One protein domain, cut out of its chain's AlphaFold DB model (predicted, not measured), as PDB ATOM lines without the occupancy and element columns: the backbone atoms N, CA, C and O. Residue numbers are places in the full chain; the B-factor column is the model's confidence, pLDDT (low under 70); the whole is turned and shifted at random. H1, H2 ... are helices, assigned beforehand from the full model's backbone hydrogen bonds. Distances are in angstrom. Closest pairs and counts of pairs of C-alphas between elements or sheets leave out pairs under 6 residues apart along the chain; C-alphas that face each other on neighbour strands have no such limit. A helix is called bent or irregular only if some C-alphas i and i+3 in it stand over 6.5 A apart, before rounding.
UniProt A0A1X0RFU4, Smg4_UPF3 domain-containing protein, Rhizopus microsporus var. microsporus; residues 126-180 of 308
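Overview. This is residues 126 to 180 of the 308 residues of the protein "Smg4_UPF3 domain-containing protein" of Rhizopus microsporus var. microsporus (UniProt A0A1X0RFU4). Two straight helices of 22 residues each, H1 and H2, form an open V, with the link of residues 150 to 156 at its corner and nothing packed between the two arms. The arms spread away from that corner, and the ends of the printed part, Glu 126 and Lys 180, lie at the far tips. The printed part has 55 residues with two named helices, H1 then H2, and no named strand; the class is all helix. The whole is extended, with a radius of gyration of the C-alphas of 18.0 A, and flat, spanning 48 by 37 by 10 A.

Along the chain. H1 takes residues 128 to 149 and measures 30.9 A from first to last C-alpha. It begins at C-alpha 128 (-39.786, 6.169, -15.286) and ends at C-alpha 149 (-37.415, 4.645, -46.084), running mainly toward lower z. H2 takes residues 157 to 178, from C-alpha 157 (-44.210, -2.778, -55.605) to C-alpha 178 (-33.018, -27.011, -39.399), a length of 31.2 A; along it y falls while z rises.

Arrangement. H1 and H2 are apart, with no C-alpha of the one within 8 A of the other. Residues 126 to 149, 151 to 159 and 161 to 180 stand free. In H2 every O i to N i+4 pair is within hydrogen-bond range; in H1 16 of 18 are. Neither helix is bent.

Size, cuts and confidence. The C-alphas of Glu 126 and Lys 180, the two farthest apart, are 49.4 A apart. The printed part has no cut, and the link from H1 to H2, with 7 residues, is short. The mean pLDDT of the printed part is 76.4; it is under 70 in residues 144 to 155, of which 144 to 149 belong to H1, and in residues 176 to 180, of which 176 to 178 belong to H2.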
ATOM      1  N   GLU A 126     -37.066  12.713 -15.220       89.12
ATOM      2  CA  GLU A 126     -36.439  11.595 -14.499       89.12
ATOM      3  C   GLU A 126     -37.449  10.491 -14.101       89.12
ATOM      4  O   GLU A 126     -37.034   9.400 -13.704       89.12
ATOM      5  N   ASP A 127     -38.765  10.741 -14.199       92.75
ATOM      6  CA  ASP A 127     -39.802   9.771 -13.817       92.75
ATOM      7  C   ASP A 127     -39.865   8.603 -14.838       92.75
ATOM      8  O   ASP A 127     -39.947   8.836 -16.051       92.75
ATOM      9  N   PRO A 128     -39.883   7.328 -14.393       93.56
ATOM     10  CA  PRO A 128     -39.786   6.169 -15.286       93.56
ATOM     11  C   PRO A 128     -40.950   6.084 -16.282       93.56
ATOM     12  O   PRO A 128     -40.721   5.835 -17.463       93.56
ATOM     13  N   ASP A 129     -42.177   6.374 -15.841       93.44
ATOM     14  CA  ASP A 129     -43.387   6.418 -16.672       93.44
ATOM     15  C   ASP A 129     -43.246   7.392 -17.864       93.44
ATOM     16  O   ASP A 129     -43.765   7.141 -18.956       93.44
ATOM     17  N   TYR A 130     -42.529   8.506 -17.676       94.38
ATOM     18  CA  TYR A 130     -42.282   9.495 -18.726       94.38
ATOM     19  C   TYR A 130     -41.164   9.050 -19.677       94.38
ATOM     20  O   TYR A 130     -41.296   9.201 -20.892       94.38
ATOM     21  N   VAL A 131     -40.110   8.414 -19.158       94.56
ATOM     22  CA  VAL A 131     -39.067   7.785 -19.983       94.56
ATOM     23  C   VAL A 131     -39.655   6.654 -20.843       94.56
ATOM     24  O   VAL A 131     -39.349   6.563 -22.032       94.56
ATOM     25  N   GLU A 132     -40.553   5.825 -20.304       94.56
ATOM     26  CA  GLU A 132     -41.298   4.821 -21.079       94.56
ATOM     27  C   GLU A 132     -42.188   5.461 -22.156       94.56
ATOM     28  O   GLU A 132     -42.214   4.986 -23.294       94.56
ATOM     29  N   PHE A 133     -42.856   6.579 -21.853       94.94
ATOM     30  CA  PHE A 133     -43.646   7.335 -22.828       94.94
ATOM     31  C   PHE A 133     -42.793   7.936 -23.961       94.94
ATOM     32  O   PHE A 133     -43.181   7.847 -25.130       94.94
ATOM     33  N   LEU A 134     -41.612   8.489 -23.662       94.62
ATOM     34  CA  LEU A 134     -40.676   8.968 -24.686       94.62
ATOM     35  C   LEU A 134     -40.168   7.819 -25.569       94.62
ATOM     36  O   LEU A 134     -40.179   7.945 -26.794       94.62
ATOM     37  N   ASN A 135     -39.806   6.680 -24.971       91.06
ATOM     38  CA  ASN A 135     -39.416   5.473 -25.707       91.06
ATOM     39  C   ASN A 135     -40.554   4.949 -26.603       91.06
ATOM     40  O   ASN A 135     -40.304   4.528 -27.733       91.06
ATOM     41  N   PHE A 136     -41.808   5.010 -26.142       94.12
ATOM     42  CA  PHE A 136     -42.984   4.669 -26.949       94.12
ATOM     43  C   PHE A 136     -43.143   5.612 -28.153       94.12
ATOM     44  O   PHE A 136     -43.305   5.139 -29.281       94.12
ATOM     45  N   LEU A 137     -43.045   6.931 -27.944       94.25
ATOM     46  CA  LEU A 137     -43.122   7.915 -29.028       94.25
ATOM     47  C   LEU A 137     -41.970   7.770 -30.030       94.25
ATOM     48  O   LEU A 137     -42.187   7.918 -31.232       94.25
ATOM     49  N   GLU A 138     -40.753   7.461 -29.576       90.69
ATOM     50  CA  GLU A 138     -39.634   7.191 -30.479       90.69
ATOM     51  C   GLU A 138     -39.821   5.874 -31.250       90.69
ATOM     52  O   GLU A 138     -39.568   5.837 -32.455       90.69
ATOM     53  N   ALA A 139     -40.342   4.821 -30.617       88.25
ATOM     54  CA  ALA A 139     -40.680   3.577 -31.303       88.25
ATOM     55  C   ALA A 139     -41.769   3.785 -32.374       88.25
ATOM     56  O   ALA A 139     -41.633   3.283 -33.490       88.25
ATOM     57  N   GLU A 140     -42.816   4.566 -32.088       86.06
ATOM     58  CA  GLU A 140     -43.856   4.913 -33.069       86.06
ATOM     59  C   GLU A 140     -43.305   5.808 -34.195       86.06
ATOM     60  O   GLU A 140     -43.557   5.554 -35.377       86.06
ATOM     61  N   LYS A 141     -42.452   6.785 -33.860       83.19
ATOM     62  CA  LYS A 141     -41.745   7.628 -34.834       83.19
ATOM     63  C   LYS A 141     -40.847   6.797 -35.749       83.19
ATOM     64  O   LYS A 141     -40.909   6.970 -36.963       83.19
ATOM     65  N   ASN A 142     -40.061   5.868 -35.215       76.31
ATOM     66  CA  ASN A 142     -39.180   5.010 -36.010       76.31
ATOM     67  C   ASN A 142     -39.981   4.012 -36.864       76.31
ATOM     68  O   ASN A 142     -39.693   3.877 -38.047       76.31
ATOM     69  N   LYS A 143     -41.080   3.456 -36.347       74.31
ATOM     70  CA  LYS A 143     -42.034   2.645 -37.124       74.31
ATOM     71  C   LYS A 143     -42.708   3.420 -38.269       74.31
ATOM     72  O   LYS A 143     -43.060   2.835 -39.289       74.31
ATOM     73  N   SER A 144     -42.873   4.738 -38.128       62.41
ATOM     74  CA  SER A 144     -43.333   5.612 -39.220       62.41
ATOM     75  C   SER A 144     -42.220   6.023 -40.202       62.41
ATOM     76  O   SER A 144     -42.521   6.259 -41.370       62.41
ATOM     77  N   LYS A 145     -40.941   6.026 -39.784       60.12
ATOM     78  CA  LYS A 145     -39.777   6.161 -40.686       60.12
ATOM     79  C   LYS A 145     -39.549   4.902 -41.521       60.12
ATOM     80  O   LYS A 145     -39.340   5.023 -42.719       60.12
ATOM     81  N   GLU A 146     -39.696   3.708 -40.941       57.19
ATOM     82  CA  GLU A 146     -39.634   2.439 -41.690       57.19
ATOM     83  C   GLU A 146     -40.674   2.387 -42.827       57.19
ATOM     84  O   GLU A 146     -40.457   1.720 -43.832       57.19
ATOM     85  N   ALA A 147     -41.780   3.137 -42.713       55.75
ATOM     86  CA  ALA A 147     -42.792   3.324 -43.760       55.75
ATOM     87  C   ALA A 147     -42.511   4.501 -44.733       55.75
ATOM     88  O   ALA A 147     -43.348   4.819 -45.582       55.75
ATOM     89  N   GLN A 148     -41.359   5.166 -44.611       54.25
ATOM     90  CA  GLN A 148     -40.870   6.244 -45.487       54.25
ATOM     91  C   GLN A 148     -39.556   5.873 -46.179       54.25
ATOM     92  O   GLN A 148     -39.434   6.096 -47.381       54.25
ATOM     93  N   ASP A 149     -38.622   5.228 -45.477       50.06
ATOM     94  CA  ASP A 149     -37.415   4.645 -46.084       50.06
ATOM     95  C   ASP A 149     -37.791   3.596 -47.154       50.06
ATOM     96  O   ASP A 149     -37.128   3.464 -48.184       50.06
ATOM     97  N   ASP A 150     -38.957   2.958 -46.978       53.44
ATOM     98  CA  ASP A 150     -39.614   2.053 -47.928       53.44
ATOM     99  C   ASP A 150     -39.904   2.674 -49.320       53.44
ATOM    100  O   ASP A 150     -40.289   1.934 -50.231       53.44
ATOM    101  N   ALA A 151     -39.724   3.991 -49.495       54.91
ATOM    102  CA  ALA A 151     -39.932   4.739 -50.739       54.91
ATOM    103  C   ALA A 151     -38.639   5.200 -51.454       54.91
ATOM    104  O   ALA A 151     -38.740   5.820 -52.512       54.91
ATOM    105  N   ASN A 152     -37.446   4.929 -50.904       54.06
ATOM    106  CA  ASN A 152     -36.167   5.377 -51.487       54.06
ATOM    107  C   ASN A 152     -35.422   4.270 -52.271       54.06
ATOM    108  O   ASN A 152     -34.582   4.566 -53.120       54.06
ATOM    109  N   ASP A 153     -35.775   2.998 -52.057       57.03
ATOM    110  CA  ASP A 153     -35.451   1.913 -52.993       57.03
ATOM    111  C   ASP A 153     -36.342   2.038 -54.239       57.03
ATOM    112  O   ASP A 153     -37.542   1.763 -54.183       57.03
ATOM    113  N   GLY A 154     -35.759   2.412 -55.382       58.81
ATOM    114  CA  GLY A 154     -36.462   2.646 -56.656       58.81
ATOM    115  C   GLY A 154     -37.030   1.404 -57.365       58.81
ATOM    116  O   GLY A 154     -37.098   1.391 -58.593       58.81
ATOM    117  N   LEU A 155     -37.396   0.354 -56.625       59.59
ATOM    118  CA  LEU A 155     -37.998  -0.880 -57.141       59.59
ATOM    119  C   LEU A 155     -39.529  -0.788 -57.144       59.59
ATOM    120  O   LEU A 155     -40.147  -0.175 -56.271       59.59
ATOM    121  N   ASN A 156     -40.171  -1.465 -58.093       73.69
ATOM    122  CA  ASN A 156     -41.624  -1.479 -58.191       73.69
ATOM    123  C   ASN A 156     -42.255  -2.313 -57.055       73.69
ATOM    124  O   ASN A 156     -41.664  -3.296 -56.592       73.69
ATOM    125  N   PRO A 157     -43.511  -2.021 -56.651       72.81
ATOM    126  CA  PRO A 157     -44.210  -2.778 -55.605       72.81
ATOM    127  C   PRO A 157     -44.313  -4.294 -55.854       72.81
ATOM    128  O   PRO A 157     -44.462  -5.062 -54.904       72.81
ATOM    129  N   ILE A 158     -44.228  -4.725 -57.119       74.06
ATOM    130  CA  ILE A 158     -44.230  -6.137 -57.531       74.06
ATOM    131  C   ILE A 158     -42.893  -6.801 -57.184       74.06
ATOM    132  O   ILE A 158     -42.882  -7.788 -56.457       74.06
ATOM    133  N   GLU A 159     -41.769  -6.220 -57.609       75.00
ATOM    134  CA  GLU A 159     -40.412  -6.724 -57.337       75.00
ATOM    135  C   GLU A 159     -40.147  -6.789 -55.823       75.00
ATOM    136  O   GLU A 159     -39.566  -7.743 -55.305       75.00
ATOM    137  N   LYS A 160     -40.670  -5.808 -55.075       73.06
ATOM    138  CA  LYS A 160     -40.628  -5.785 -53.608       73.06
ATOM    139  C   LYS A 160     -41.433  -6.922 -52.968       73.06
ATOM    140  O   LYS A 160     -41.012  -7.477 -51.950       73.06
ATOM    141  N   LEU A 161     -42.574  -7.292 -53.554       79.38
ATOM    142  CA  LEU A 161     -43.378  -8.433 -53.112       79.38
ATOM    143  C   LEU A 161     -42.701  -9.766 -53.464       79.38
ATOM    144  O   LEU A 161     -42.660 -10.657 -52.618       79.38
ATOM    145  N   GLU A 162     -42.121  -9.887 -54.657       83.00
ATOM    146  CA  GLU A 162     -41.371 -11.068 -55.100       83.00
ATOM    147  C   GLU A 162     -40.138 -11.314 -54.225       83.00
ATOM    148  O   GLU A 162     -39.987 -12.411 -53.686       83.00
ATOM    149  N   ASN A 163     -39.322 -10.288 -53.961       84.69
ATOM    150  CA  ASN A 163     -38.174 -10.377 -53.054       84.69
ATOM    151  C   ASN A 163     -38.595 -10.741 -51.619       84.69
ATOM    152  O   ASN A 163     -37.953 -11.568 -50.965       84.69
ATOM    153  N   ARG A 164     -39.717 -10.196 -51.131       84.94
ATOM    154  CA  ARG A 164     -40.281 -10.544 -49.815       84.94
ATOM    155  C   ARG A 164     -40.765 -11.999 -49.768       84.94
ATOM    156  O   ARG A 164     -40.507 -12.687 -48.781       84.94
ATOM    157  N   ILE A 165     -41.399 -12.500 -50.831       86.44
ATOM    158  CA  ILE A 165     -41.797 -13.911 -50.968       86.44
ATOM    159  C   ILE A 165     -40.562 -14.818 -51.072       86.44
ATOM    160  O   ILE A 165     -40.530 -15.863 -50.422       86.44
ATOM    161  N   ALA A 166     -39.525 -14.423 -51.810       84.31
ATOM    162  CA  ALA A 166     -38.266 -15.157 -51.923       84.31
ATOM    163  C   ALA A 166     -37.550 -15.269 -50.566       84.31
ATOM    164  O   ALA A 166     -37.174 -16.367 -50.159       84.31
ATOM    165  N   MET A 167     -37.443 -14.174 -49.801       84.06
ATOM    166  CA  MET A 167     -36.873 -14.216 -48.449       84.06
ATOM    167  C   MET A 167     -37.709 -15.060 -47.482       84.06
ATOM    168  O   MET A 167     -37.145 -15.845 -46.721       84.06
ATOM    169  N   VAL A 168     -39.043 -14.936 -47.505       86.44
ATOM    170  CA  VAL A 168     -39.923 -15.743 -46.644       86.44
ATOM    171  C   VAL A 168     -39.818 -17.225 -46.998       86.44
ATOM    172  O   VAL A 168     -39.614 -18.035 -46.097       86.44
ATOM    173  N   THR A 169     -39.877 -17.591 -48.282       85.62
ATOM    174  CA  THR A 169     -39.774 -18.993 -48.723       85.62
ATOM    175  C   THR A 169     -38.397 -19.589 -48.438       85.62
ATOM    176  O   THR A 169     -38.328 -20.687 -47.883       85.62
ATOM    177  N   ALA A 170     -37.305 -18.864 -48.700       83.19
ATOM    178  CA  ALA A 170     -35.953 -19.287 -48.334       83.19
ATOM    179  C   ALA A 170     -35.810 -19.482 -46.814       83.19
ATOM    180  O   ALA A 170     -35.279 -20.500 -46.368       83.19
ATOM    181  N   LYS A 171     -36.353 -18.561 -46.003       82.69
ATOM    182  CA  LYS A 171     -36.333 -18.654 -44.537       82.69
ATOM    183  C   LYS A 171     -37.192 -19.808 -44.014       82.69
ATOM    184  O   LYS A 171     -36.756 -20.492 -43.092       82.69
ATOM    185  N   THR A 172     -38.355 -20.090 -44.611       77.94
ATOM    186  CA  THR A 172     -39.156 -21.274 -44.252       77.94
ATOM    187  C   THR A 172     -38.484 -22.573 -44.682       77.94
ATOM    188  O   THR A 172     -38.466 -23.506 -43.892       77.94
ATOM    189  N   LEU A 173     -37.865 -22.638 -45.866       79.69
ATOM    190  CA  LEU A 173     -37.137 -23.824 -46.333       79.69
ATOM    191  C   LEU A 173     -35.914 -24.117 -45.453       79.69
ATOM    192  O   LEU A 173     -35.694 -25.268 -45.075       79.69
ATOM    193  N   ALA A 174     -35.155 -23.087 -45.070       74.94
ATOM    194  CA  ALA A 174     -34.046 -23.212 -44.128       74.94
ATOM    195  C   ALA A 174     -34.533 -23.648 -42.734       74.94
ATOM    196  O   ALA A 174     -33.981 -24.581 -42.150       74.94
ATOM    197  N   ALA A 175     -35.611 -23.043 -42.222       70.94
ATOM    198  CA  ALA A 175     -36.211 -23.434 -40.947       70.94
ATOM    199  C   ALA A 175     -36.777 -24.864 -40.977       70.94
ATOM    200  O   ALA A 175     -36.631 -25.586 -39.993       70.94
ATOM    201  N   GLU A 176     -37.366 -25.312 -42.088       67.31
ATOM    202  CA  GLU A 176     -37.872 -26.677 -42.258       67.31
ATOM    203  C   GLU A 176     -36.731 -27.696 -42.419       67.31
ATOM    204  O   GLU A 176     -36.927 -28.876 -42.147       67.31
ATOM    205  N   GLN A 177     -35.535 -27.290 -42.848       63.81
ATOM    206  CA  GLN A 177     -34.349 -28.155 -42.837       63.81
ATOM    207  C   GLN A 177     -33.705 -28.219 -41.444       63.81
ATOM    208  O   GLN A 177     -33.372 -29.310 -40.987       63.81
ATOM    209  N   ALA A 178     -33.602 -27.088 -40.740       60.44
ATOM    210  CA  ALA A 178     -33.018 -27.011 -39.399       60.44
ATOM    211  C   ALA A 178     -33.897 -27.655 -38.306       60.44
ATOM    212  O   ALA A 178     -33.385 -28.349 -37.433       60.44
ATOM    213  N   ASN A 179     -35.222 -27.477 -38.363       59.84
ATOM    214  CA  ASN A 179     -36.165 -27.955 -37.339       59.84
ATOM    215  C   ASN A 179     -36.745 -29.349 -37.641       59.84
ATOM    216  O   ASN A 179     -37.860 -29.664 -37.227       59.84
ATOM    217  N   LYS A 180     -36.007 -30.207 -38.355       58.28
ATOM    218  CA  LYS A 180     -36.350 -31.629 -38.494       58.28
ATOM    219  C   LYS A 180     -35.699 -32.431 -37.359       58.28
ATOM    220  O   LYS A 180     -34.519 -32.770 -37.475       58.28
TER     221      LYS A 180